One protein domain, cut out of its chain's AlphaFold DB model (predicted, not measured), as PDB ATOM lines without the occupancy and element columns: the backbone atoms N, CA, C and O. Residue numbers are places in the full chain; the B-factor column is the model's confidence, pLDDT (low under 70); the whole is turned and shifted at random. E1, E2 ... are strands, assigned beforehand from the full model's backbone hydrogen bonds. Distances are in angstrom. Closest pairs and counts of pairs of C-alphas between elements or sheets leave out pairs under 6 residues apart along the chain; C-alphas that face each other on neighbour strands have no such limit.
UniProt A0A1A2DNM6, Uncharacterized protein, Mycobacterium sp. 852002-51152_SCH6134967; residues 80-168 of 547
ATOM      1  N   PRO A  80      38.823  -3.256  -6.788       92.00
ATOM      2  CA  PRO A  80      38.364  -2.335  -5.762       92.00
ATOM      3  C   PRO A  80      38.949  -2.611  -4.378       92.00
ATOM      4  O   PRO A  80      39.472  -3.691  -4.086       92.00
ATOM      5  N   LYS A  81      38.866  -1.603  -3.513       95.00
ATOM      6  CA  LYS A  81      39.224  -1.724  -2.102       95.00
ATOM      7  C   LYS A  81      38.123  -1.144  -1.246       95.00
ATOM      8  O   LYS A  81      37.811   0.037  -1.364       95.00
ATOM      9  N   ASP A  82      37.648  -1.934  -0.305       97.06
ATOM     10  CA  ASP A  82      36.591  -1.551   0.620       97.06
ATOM     11  C   ASP A  82      37.182  -0.689   1.743       97.06
ATOM     12  O   ASP A  82      37.421  -1.131   2.864       97.06
ATOM     13  N   VAL A  83      37.545   0.551   1.396       97.88
ATOM     14  CA  VAL A  83      38.064   1.564   2.321       97.88
ATOM     15  C   VAL A  83      37.600   2.952   1.894       97.88
ATOM     16  O   VAL A  83      38.159   3.521   0.952       97.88
ATOM     17  N   TYR A  84      36.692   3.526   2.675       98.56
ATOM     18  CA  TYR A  84      36.198   4.891   2.511       98.56
ATOM     19  C   TYR A  84      36.665   5.779   3.671       98.56
ATOM     20  O   TYR A  84      36.794   5.316   4.808       98.56
ATOM     21  N   VAL A  85      36.959   7.052   3.399       98.44
ATOM     22  CA  VAL A  85      37.347   8.044   4.417       98.44
ATOM     23  C   VAL A  85      36.759   9.407   4.068       98.44
ATOM     24  O   VAL A  85      37.104   9.971   3.027       98.44
ATOM     25  N   SER A  86      35.975   9.982   4.979       98.38
ATOM     26  CA  SER A  86      35.483  11.365   4.906       98.38
ATOM     27  C   SER A  86      36.004  12.189   6.086       98.38
ATOM     28  O   SER A  86      36.280  11.663   7.168       98.38
ATOM     29  N   LYS A  87      36.234  13.485   5.859       98.31
ATOM     30  CA  LYS A  87      36.738  14.412   6.881       98.31
ATOM     31  C   LYS A  87      36.281  15.843   6.592       98.31
ATOM     32  O   LYS A  87      36.612  16.358   5.517       98.31
ATOM     33  N   ASN A  88      35.633  16.498   7.557       96.62
ATOM     34  CA  ASN A  88      35.096  17.861   7.440       96.62
ATOM     35  C   ASN A  88      34.223  18.055   6.172       96.62
ATOM     36  O   ASN A  88      34.479  18.968   5.382       96.62
ATOM     37  N   GLY A  89      33.269  17.160   5.899       95.69
ATOM     38  CA  GLY A  89      32.370  17.289   4.742       95.69
ATOM     39  C   GLY A  89      32.952  16.876   3.392       95.69
ATOM     40  O   GLY A  89      32.351  17.146   2.358       95.69
ATOM     41  N   VAL A  90      34.154  16.290   3.364       97.25
ATOM     42  CA  VAL A  90      34.871  16.015   2.112       97.25
ATOM     43  C   VAL A  90      35.499  14.627   2.130       97.25
ATOM     44  O   VAL A  90      36.358  14.330   2.968       97.25
ATOM     45  N   VAL A  91      35.147  13.821   1.128       97.94
ATOM     46  CA  VAL A  91      35.770  12.526   0.823       97.94
ATOM     47  C   VAL A  91      37.278  12.714   0.626       97.94
ATOM     48  O   VAL A  91      37.727  13.484  -0.222       97.94
ATOM     49  N   LYS A  92      38.082  12.031   1.443       98.06
ATOM     50  CA  LYS A  92      39.557  12.039   1.381       98.06
ATOM     51  C   LYS A  92      40.120  10.780   0.739       98.06
ATOM     52  O   LYS A  92      41.262  10.790   0.282       98.06
ATOM     53  N   LYS A  93      39.338   9.702   0.723       97.62
ATOM     54  CA  LYS A  93      39.656   8.464   0.025       97.62
ATOM     55  C   LYS A  93      38.373   7.708  -0.286       97.62
ATOM     56  O   LYS A  93      37.614   7.403   0.624       97.62
ATOM     57  N   ASP A  94      38.244   7.343  -1.548       96.81
ATOM     58  CA  ASP A  94      37.377   6.279  -2.032       96.81
ATOM     59  C   ASP A  94      38.288   5.158  -2.577       96.81
ATOM     60  O   ASP A  94      39.400   5.423  -3.058       96.81
ATOM     61  N   GLY A  95      37.872   3.904  -2.430       95.38
ATOM     62  CA  GLY A  95      38.550   2.731  -2.979       95.38
ATOM     63  C   GLY A  95      37.755   2.003  -4.071       95.38
ATOM     64  O   GLY A  95      38.263   1.015  -4.605       95.38
ATOM     65  N   GLY A  96      36.551   2.481  -4.409       94.38
ATOM     66  CA  GLY A  96      35.641   1.902  -5.403       94.38
ATOM     67  C   GLY A  96      34.968   0.593  -4.975       94.38
ATOM     68  O   GLY A  96      34.439  -0.107  -5.835       94.38
ATOM     69  N   GLY A  97      35.080   0.224  -3.694       96.06
ATOM     70  CA  GLY A  97      34.440  -0.950  -3.090       96.06
ATOM     71  C   GLY A  97      33.077  -0.619  -2.475       96.06
ATOM     72  O   GLY A  97      32.504   0.425  -2.777       96.06
ATOM     73  N   THR A  98      32.571  -1.481  -1.592       97.62
ATOM     74  CA  THR A  98      31.251  -1.301  -0.944       97.62
ATOM     75  C   THR A  98      31.297  -0.593   0.413       97.62
ATOM     76  O   THR A  98      30.248  -0.289   0.968       97.62
ATOM     77  N   ALA A  99      32.486  -0.294   0.945       98.00
ATOM     78  CA  ALA A  99      32.637   0.508   2.161       98.00
ATOM     79  C   ALA A  99      32.164   1.960   1.957       98.00
ATOM     80  O   ALA A  99      32.530   2.591   0.962       98.00
ATOM     81  N   TYR A 100      31.470   2.527   2.945       98.31
ATOM     82  CA  TYR A 100      30.935   3.891   2.934       98.31
ATOM     83  C   TYR A 100      31.400   4.698   4.155       98.31
ATOM     84  O   TYR A 100      31.500   4.158   5.254       98.31
ATOM     85  N   ALA A 101      31.697   5.994   3.998       98.19
ATOM     86  CA  ALA A 101      31.901   6.857   5.164       98.19
ATOM     87  C   ALA A 101      31.607   8.344   4.917       98.19
ATOM     88  O   ALA A 101      32.154   8.937   3.983       98.19
ATOM     89  N   GLU A 102      30.852   8.978   5.815       98.00
ATOM     90  CA  GLU A 102      30.379  10.364   5.687       98.00
ATOM     91  C   GLU A 102      30.739  11.248   6.897       98.00
ATOM     92  O   GLU A 102      30.891  10.781   8.023       98.00
ATOM     93  N   THR A 103      30.916  12.550   6.655       97.12
ATOM     94  CA  THR A 103      30.994  13.599   7.688       97.12
ATOM     95  C   THR A 103      30.266  14.845   7.169       97.12
ATOM     96  O   THR A 103      30.267  15.035   5.950       97.12
ATOM     97  N   PRO A 104      29.704  15.731   8.014       95.44
ATOM     98  CA  PRO A 104      28.798  16.778   7.534       95.44
ATOM     99  C   PRO A 104      29.533  17.938   6.855       95.44
ATOM    100  O   PRO A 104      30.631  18.329   7.275       95.44
ATOM    101  N   ILE A 105      28.916  18.543   5.838       94.44
ATOM    102  CA  ILE A 105      29.450  19.741   5.170       94.44
ATOM    103  C   ILE A 105      29.560  20.896   6.176       94.44
ATOM    104  O   ILE A 105      28.626  21.192   6.910       94.44
ATOM    105  N   GLY A 106      30.727  21.546   6.216       91.62
ATOM    106  CA  GLY A 106      31.014  22.663   7.127       91.62
ATOM    107  C   GLY A 106      31.501  22.264   8.527       91.62
ATOM    108  O   GLY A 106      32.084  23.105   9.206       91.62
ATOM    109  N   SER A 107      31.346  20.999   8.934       94.12
ATOM    110  CA  SER A 107      31.806  20.513  10.245       94.12
ATOM    111  C   SER A 107      33.331  20.597  10.421       94.12
ATOM    112  O   SER A 107      34.110  20.423   9.472       94.12
ATOM    113  N   THR A 108      33.788  20.840  11.651       95.81
ATOM    114  CA  THR A 108      35.206  21.008  11.978       95.81
ATOM    115  C   THR A 108      35.775  19.811  12.738       95.81
ATOM    116  O   THR A 108      35.194  19.273  13.680       95.81
ATOM    117  N   LYS A 109      36.961  19.372  12.296       96.19
ATOM    118  CA  LYS A 109      37.747  18.250  12.846       96.19
ATOM    119  C   LYS A 109      37.043  16.881  12.847       96.19
ATOM    120  O   LYS A 109      37.646  15.924  13.330       96.19
ATOM    121  N   THR A 110      35.846  16.769  12.276       97.44
ATOM    122  CA  THR A 110      35.115  15.507  12.129       97.44
ATOM    123  C   THR A 110      35.872  14.508  11.265       97.44
ATOM    124  O   THR A 110      36.651  14.884  10.383       97.44
ATOM    125  N   LYS A 111      35.678  13.211  11.511       98.12
ATOM    126  CA  LYS A 111      36.382  12.149  10.776       98.12
ATOM    127  C   LYS A 111      35.573  10.859  10.759       98.12
ATOM    128  O   LYS A 111      35.352  10.273  11.810       98.12
ATOM    129  N   ALA A 112      35.290  10.345   9.570       98.31
ATOM    130  CA  ALA A 112      34.715   9.023   9.391       98.31
ATOM    131  C   ALA A 112      35.627   8.119   8.555       98.31
ATOM    132  O   ALA A 112      36.305   8.575   7.626       98.31
ATOM    133  N   ARG A 113      35.667   6.827   8.890       98.50
ATOM    134  CA  ARG A 113      36.417   5.812   8.139       98.50
ATOM    135  C   ARG A 113      35.746   4.444   8.218       98.50
ATOM    136  O   ARG A 113      35.654   3.891   9.305       98.50
ATOM    137  N   ALA A 114      35.470   3.849   7.066       98.50
ATOM    138  CA  ALA A 114      35.120   2.437   6.940       98.50
ATOM    139  C   ALA A 114      36.287   1.623   6.355       98.50
ATOM    140  O   ALA A 114      37.152   2.157   5.646       98.50
ATOM    141  N   THR A 115      36.377   0.330   6.677       98.19
ATOM    142  CA  THR A 115      37.375  -0.606   6.124       98.19
ATOM    143  C   THR A 115      36.885  -2.056   6.231       98.19
ATOM    144  O   THR A 115      36.958  -2.640   7.306       98.19
ATOM    145  N   GLY A 116      36.456  -2.628   5.111       97.75
ATOM    146  CA  GLY A 116      35.758  -3.916   5.011       97.75
ATOM    147  C   GLY A 116      34.560  -3.787   4.066       97.75
ATOM    148  O   GLY A 116      34.063  -2.676   3.875       97.75
ATOM    149  N   ALA A 117      34.151  -4.873   3.407       97.56
ATOM    150  CA  ALA A 117      33.020  -4.834   2.476       97.56
ATOM    151  C   ALA A 117      31.734  -4.460   3.230       97.56
ATOM    152  O   ALA A 117      31.559  -4.897   4.358       97.56
ATOM    153  N   GLY A 118      30.894  -3.595   2.658       97.56
ATOM    154  CA  GLY A 118      29.645  -3.110   3.266       97.56
ATOM    155  C   GLY A 118      29.794  -2.206   4.499       97.56
ATOM    156  O   GLY A 118      28.829  -1.565   4.901       97.56
ATOM    157  N   ALA A 119      30.997  -2.086   5.071       98.31
ATOM    158  CA  ALA A 119      31.233  -1.313   6.287       98.31
ATOM    159  C   ALA A 119      30.814   0.158   6.147       98.31
ATOM    160  O   ALA A 119      31.238   0.836   5.205       98.31
ATOM    161  N   SER A 120      30.069   0.672   7.126       98.38
ATOM    162  CA  SER A 120      29.577   2.050   7.176       98.38
ATOM    163  C   SER A 120      30.188   2.819   8.349       98.38
ATOM    164  O   SER A 120      30.273   2.316   9.466       98.38
ATOM    165  N   ALA A 121      30.629   4.056   8.122       98.12
ATOM    166  CA  ALA A 121      31.056   4.948   9.197       98.12
ATOM    167  C   ALA A 121      30.512   6.362   8.974       98.12
ATOM    168  O   ALA A 121      30.947   7.048   8.052       98.12
ATOM    169  N   ILE A 122      29.598   6.825   9.817       97.75
ATOM    170  CA  ILE A 122      28.874   8.083   9.622       97.75
ATOM    171  C   ILE A 122      29.137   9.012  10.807       97.75
ATOM    172  O   ILE A 122      29.043   8.619  11.968       97.75
ATOM    173  N   VAL A 123      29.478  10.267  10.519       96.69
ATOM    174  CA  VAL A 123      29.296  11.364  11.472       96.69
ATOM    175  C   VAL A 123      28.115  12.187  10.974       96.69
ATOM    176  O   VAL A 123      28.242  12.830   9.934       96.69
ATOM    177  N   THR A 124      26.980  12.148  11.674       94.50
ATOM    178  CA  THR A 124      25.733  12.812  11.239       94.50
ATOM    179  C   THR A 124      25.779  14.319  11.498       94.50
ATOM    180  O   THR A 124      25.238  15.124  10.741       94.50
ATOM    181  N   SER A 125      26.452  14.719  12.580       92.25
ATOM    182  CA  SER A 125      26.379  16.065  13.145       92.25
ATOM    183  C   SER A 125      27.527  16.333  14.131       92.25
ATOM    184  O   SER A 125      28.292  15.440  14.500       92.25
ATOM    185  N   GLY A 126      27.659  17.596  14.548       89.75
ATOM    186  CA  GLY A 126      28.612  18.010  15.577       89.75
ATOM    187  C   GLY A 126      30.059  18.205  15.110       89.75
ATOM    188  O   GLY A 126      30.426  18.008  13.953       89.75
ATOM    189  N   ASP A 127      30.889  18.634  16.061       93.44
ATOM    190  CA  ASP A 127      32.259  19.104  15.847       93.44
ATOM    191  C   ASP A 127      33.251  18.277  16.678       93.44
ATOM    192  O   ASP A 127      33.006  17.968  17.844       93.44
ATOM    193  N   ASN A 128      34.429  17.972  16.126       96.12
ATOM    194  CA  ASN A 128      35.432  17.045  16.689       96.12
ATOM    195  C   ASN A 128      34.974  15.569  16.805       96.12
ATOM    196  O   ASN A 128      35.763  14.751  17.271       96.12
ATOM    197  N   SER A 129      33.753  15.220  16.389       97.06
ATOM    198  CA  SER A 129      33.205  13.857  16.478       97.06
ATOM    199  C   SER A 129      33.793  12.916  15.409       97.06
ATOM    200  O   SER A 129      34.125  13.343  14.297       97.06
ATOM    201  N   SER A 130      33.953  11.626  15.716       98.19
ATOM    202  CA  SER A 130      34.523  10.648  14.785       98.19
ATOM    203  C   SER A 130      33.915   9.253  14.849       98.19
ATOM    204  O   SER A 130      33.739   8.691  15.923       98.19
ATOM    205  N   ALA A 131      33.725   8.665  13.669       98.38
ATOM    206  CA  ALA A 131      33.303   7.286  13.468       98.38
ATOM    207  C   ALA A 131      34.431   6.450  12.836       98.38
ATOM    208  O   ALA A 131      35.204   6.928  11.994       98.38
ATOM    209  N   THR A 132      34.568   5.182  13.217       98.69
ATOM    210  CA  THR A 132      35.477   4.235  12.555       98.69
ATOM    211  C   THR A 132      34.925   2.813  12.601       98.69
ATOM    212  O   THR A 132      34.911   2.203  13.663       98.69
ATOM    213  N   ALA A 133      34.556   2.269  11.443       98.38
ATOM    214  CA  ALA A 133      34.145   0.879  11.279       98.38
ATOM    215  C   ALA A 133      35.241   0.049  10.593       98.38
ATOM    216  O   ALA A 133      35.916   0.523   9.665       98.38
ATOM    217  N   LYS A 134      35.446  -1.187  11.059       98.25
ATOM    218  CA  LYS A 134      36.464  -2.102  10.528       98.25
ATOM    219  C   LYS A 134      36.048  -3.576  10.676       98.25
ATOM    220  O   LYS A 134      36.335  -4.189  11.699       98.25
ATOM    221  N   GLY A 135      35.466  -4.122   9.617       97.56
ATOM    222  CA  GLY A 135      34.945  -5.487   9.475       97.56
ATOM    223  C   GLY A 135      34.024  -5.541   8.251       97.56
ATOM    224  O   GLY A 135      33.721  -4.487   7.690       97.56
ATOM    225  N   THR A 136      33.598  -6.716   7.804       97.69
ATOM    226  CA  THR A 136      32.485  -6.860   6.848       97.69
ATOM    227  C   THR A 136      31.200  -6.347   7.500       97.69
ATOM    228  O   THR A 136      30.961  -6.652   8.660       97.69
ATOM    229  N   ASP A 137      30.414  -5.515   6.818       97.94
ATOM    230  CA  ASP A 137      29.138  -4.928   7.276       97.94
ATOM    231  C   ASP A 137      29.179  -4.171   8.631       97.94
ATOM    232  O   ASP A 137      28.151  -3.771   9.177       97.94
ATOM    233  N   ALA A 138      30.377  -3.902   9.161       98.06
ATOM    234  CA  ALA A 138      30.576  -3.187  10.419       98.06
ATOM    235  C   ALA A 138      30.085  -1.732  10.323       98.06
ATOM    236  O   ALA A 138      30.422  -1.027   9.368       98.06
ATOM    237  N   THR A 139      29.362  -1.251  11.333       98.38
ATOM    238  CA  THR A 139      28.692   0.059  11.334       98.38
ATOM    239  C   THR A 139      29.143   0.923  12.512       98.38
ATOM    240  O   THR A 139      29.178   0.470  13.652       98.38
ATOM    241  N   ALA A 140      29.503   2.185  12.262       98.00
ATOM    242  CA  ALA A 140      29.867   3.138  13.312       98.00
ATOM    243  C   ALA A 140      29.228   4.519  13.087       98.00
ATOM    244  O   ALA A 140      29.532   5.164  12.085       98.00
ATOM    245  N   THR A 141      28.437   5.009  14.041       97.56
ATOM    246  CA  THR A 141      27.707   6.288  13.965       97.56
ATOM    247  C   THR A 141      28.116   7.213  15.110       97.56
ATOM    248  O   THR A 141      28.163   6.792  16.262       97.56
ATOM    249  N   ALA A 142      28.421   8.481  14.827       96.38
ATOM    250  CA  ALA A 142      28.669   9.491  15.858       96.38
ATOM    251  C   ALA A 142      27.963  10.817  15.534       96.38
ATOM    252  O   ALA A 142      28.168  11.382  14.461       96.38
ATOM    253  N   GLY A 143      27.173  11.350  16.461       94.06
ATOM    254  CA  GLY A 143      26.317  12.511  16.196       94.06
ATOM    255  C   GLY A 143      25.715  13.112  17.458       94.06
ATOM    256  O   GLY A 143      26.183  12.824  18.551       94.06
ATOM    257  N   GLY A 144      24.734  13.998  17.309       88.75
ATOM    258  CA  GLY A 144      23.956  14.620  18.387       88.75
ATOM    259  C   GLY A 144      24.691  15.619  19.288       88.75
ATOM    260  O   GLY A 144      24.074  16.349  20.061       88.75
ATOM    261  N   GLY A 145      26.015  15.721  19.175       91.81
ATOM    262  CA  GLY A 145      26.833  16.622  19.981       91.81
ATOM    263  C   GLY A 145      28.294  16.679  19.536       91.81
ATOM    264  O   GLY A 145      28.692  16.117  18.510       91.81
ATOM    265  N   ILE A 146      29.113  17.400  20.301       95.50
ATOM    266  CA  ILE A 146      30.546  17.554  20.025       95.50
ATOM    267  C   ILE A 146      31.381  16.429  20.652       95.50
ATOM    268  O   ILE A 146      31.086  15.949  21.743       95.50
ATOM    269  N   LYS A 147      32.507  16.096  20.006       96.94
ATOM    270  CA  LYS A 147      33.541  15.142  20.469       96.94
ATOM    271  C   LYS A 147      33.102  13.672  20.610       96.94
ATOM    272  O   LYS A 147      33.814  12.909  21.257       96.94
ATOM    273  N   ASN A 148      31.990  13.252  20.012       97.31
ATOM    274  CA  ASN A 148      31.537  11.862  20.131       97.31
ATOM    275  C   ASN A 148      32.417  10.906  19.325       97.31
ATOM    276  O   ASN A 148      32.862  11.244  18.229       97.31
ATOM    277  N   ASN A 149      32.681   9.715  19.856       98.25
ATOM    278  CA  ASN A 149      33.659   8.789  19.293       98.25
ATOM    279  C   ASN A 149      33.108   7.358  19.217       98.25
ATOM    280  O   ASN A 149      33.063   6.657  20.225       98.25
ATOM    281  N   ALA A 150      32.742   6.921  18.012       98.31
ATOM    282  CA  ALA A 150      32.233   5.582  17.736       98.31
ATOM    283  C   ALA A 150      33.259   4.721  16.989       98.31
ATOM    284  O   ALA A 150      33.859   5.150  15.995       98.31
ATOM    285  N   LYS A 151      33.463   3.485  17.450       98.62
ATOM    286  CA  LYS A 151      34.463   2.569  16.895       98.62
ATOM    287  C   LYS A 151      33.972   1.117  16.882       98.62
ATOM    288  O   LYS A 151      34.011   0.464  17.918       98.62
ATOM    289  N   ALA A 152      33.605   0.606  15.711       97.94
ATOM    290  CA  ALA A 152      33.245  -0.795  15.484       97.94
ATOM    291  C   ALA A 152      34.430  -1.582  14.891       97.94
ATOM    292  O   ALA A 152      35.143  -1.081  14.008       97.94
ATOM    293  N   GLN A 153      34.692  -2.790  15.398       97.19
ATOM    294  CA  GLN A 153      35.832  -3.630  15.011       97.19
ATOM    295  C   GLN A 153      35.497  -5.126  15.077       97.19
ATOM    296  O   GLN A 153      35.737  -5.771  16.093       97.19
ATOM    297  N   GLY A 154      35.034  -5.673  13.966       95.81
ATOM    298  CA  GLY A 154      34.531  -7.037  13.853       95.81
ATOM    299  C   GLY A 154      33.457  -7.074  12.777       95.81
ATOM    300  O   GLY A 154      32.836  -6.042  12.493       95.81
ATOM    301  N   ASP A 155      33.272  -8.213  12.138       96.06
ATOM    302  CA  ASP A 155      32.290  -8.378  11.075       96.06
ATOM    303  C   ASP A 155      30.873  -8.317  11.686       96.06
ATOM    304  O   ASP A 155      30.606  -8.894  12.734       96.06
ATOM    305  N   GLY A 156      29.984  -7.504  11.111       96.50
ATOM    306  CA  GLY A 156      28.656  -7.189  11.654       96.50
ATOM    307  C   GLY A 156      28.627  -6.307  12.916       96.50
ATOM    308  O   GLY A 156      27.543  -6.040  13.425       96.50
ATOM    309  N   SER A 157      29.772  -5.844  13.439       97.38
ATOM    310  CA  SER A 157      29.806  -5.062  14.692       97.38
ATOM    311  C   SER A 157      29.245  -3.637  14.552       97.38
ATOM    312  O   SER A 157      29.446  -2.982  13.526       97.38
ATOM    313  N   ILE A 158      28.581  -3.126  15.596       98.06
ATOM    314  CA  ILE A 158      27.865  -1.837  15.623       98.06
ATOM    315  C   ILE A 158      28.391  -0.947  16.760       98.06
ATOM    316  O   ILE A 158      28.510  -1.392  17.898       98.06
ATOM    317  N   ALA A 159      28.672   0.331  16.495       97.75
ATOM    318  CA  ALA A 159      28.991   1.312  17.538       97.75
ATOM    319  C   ALA A 159      28.297   2.665  17.298       97.75
ATOM    320  O   ALA A 159      28.534   3.288  16.268       97.75
ATOM    321  N   ALA A 160      27.514   3.161  18.256       97.38
ATOM    322  CA  ALA A 160      26.770   4.422  18.169       97.38
ATOM    323  C   ALA A 160      27.133   5.366  19.331       97.38
ATOM    324  O   ALA A 160      27.094   4.963  20.493       97.38
ATOM    325  N   ALA A 161      27.505   6.617  19.042       97.00
ATOM    326  CA  ALA A 161      27.924   7.602  20.046       97.00
ATOM    327  C   ALA A 161      27.200   8.950  19.867       97.00
ATOM    328  O   ALA A 161      27.522   9.726  18.964       97.00
ATOM    329  N   GLY A 162      26.244   9.240  20.750       94.88
ATOM    330  CA  GLY A 162      25.419  10.455  20.754       94.88
ATOM    331  C   GLY A 162      24.268  10.482  19.736       94.88
ATOM    332  O   GLY A 162      23.386  11.326  19.846       94.88
ATOM    333  N   ASP A 163      24.262   9.566  18.765       87.62
ATOM    334  CA  ASP A 163      23.262   9.420  17.698       87.62
ATOM    335  C   ASP A 163      23.332   7.980  17.158       87.62
ATOM    336  O   ASP A 163      24.412   7.376  17.171       87.62
ATOM    337  N   ASP A 164      22.201   7.434  16.716       73.31
ATOM    338  CA  ASP A 164      22.020   6.060  16.229       73.31
ATOM    339  C   ASP A 164      21.578   5.965  14.756       73.31
ATOM    340  O   ASP A 164      21.406   4.855  14.256       73.31
ATOM    341  N   ASP A 165      21.458   7.095  14.044       69.75
ATOM    342  CA  ASP A 165      20.998   7.173  12.641       69.75
ATOM    343  C   ASP A 165      19.509   6.796  12.440       69.75
ATOM    344  O   ASP A 165      19.039   6.642  11.312       69.75
ATOM    345  N   SER A 166      18.714   6.721  13.518       70.69
ATOM    346  CA  SER A 166      17.254   6.482  13.470       70.69
ATOM    347  C   SER A 166      16.443   7.618  12.826       70.69
ATOM    348  O   SER A 166      15.234   7.494  12.618       70.69
ATOM    349  N   GLY A 167      17.079   8.763  12.560       64.00
ATOM    350  CA  GLY A 167      16.423  10.022  12.204       64.00
ATOM    351  C   GLY A 167      15.860  10.789  13.409       64.00
ATOM    352  O   GLY A 167      15.571  11.978  13.275       64.00
ATOM    353  N   ILE A 168      15.778  10.165  14.592       59.06
ATOM    354  CA  ILE A 168      15.465  10.814  15.875       59.06
ATOM    355  C   ILE A 168      16.788  11.237  16.539       59.06
ATOM    356  O   ILE A 168      17.111  10.872  17.668       59.06
TER     357      ILE A 168
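This is residues 80 to 168 of the 547 residues of an uncharacterized protein of Mycobacterium sp. 852002-51152_SCH6134967 (UniProt A0A1A2DNM6). The chain is wound in stacked, flattened turns, a small solenoid whose strands from E3 to E9 fall by turns into two sheets face to face. The hairpin E1 and E2 extends one sheet at one end of the stack, and the last residues, to Ile 168, swing out from E9 at the other. The sheet E2 E1 E4 E6 E8 is mixed, the sheet E3 E5 E7 E9 parallel. The printed part has 89 residues and no named helix; its nine strands, E1 to E9 along the chain, hold 39 residues, under half, and the class is all strand. It is compact, with a radius of gyration of the C-alphas of 11.4 A and spans of 32 by 23 by 19 A.

The larger sheet has E2, residues 90 to 93, E1, 83 to 87, 13.7 A long, E4, 111 to 115, 13.6 A, E6, 130 to 134, 13.6 A, and E8, 149 to 153, 13.3 A. The other has E3, 100 to 102, E5, 120 to 123, E7, 139 to 142, and E9, 158 to 161. C-alpha 83 is at (38.064, 1.564, 2.321) and C-alpha 161 at (27.924, 7.602, 20.046).

E1 is antiparallel to E2, with N 85 and O 93 at 2.9 A, and to E4, with N 112 and O 86 at 2.9 A. E4 and E6 are parallel at 4 degrees, with N 131 and O 111 at 2.9 A. E5 and E7 are parallel at 2 degrees, with N 122 and O 140 at 2.8 A. The sheets form a sandwich, two sheets face to face, and the parts of them that face each other are 7.2 A centre to centre. Across it, the closest C-alphas of E8 and E9 are those of Ala 152 and Ala 159, 5.2 A. E2 and E9 are apart.

The C-alphas farthest apart, of Pro 80 and Ile 168, are 34.1 A apart. The printed part has no cut and no long link. Mean pLDDT of the printed part is 95.0; residues 165, 167 and 168 are under 70.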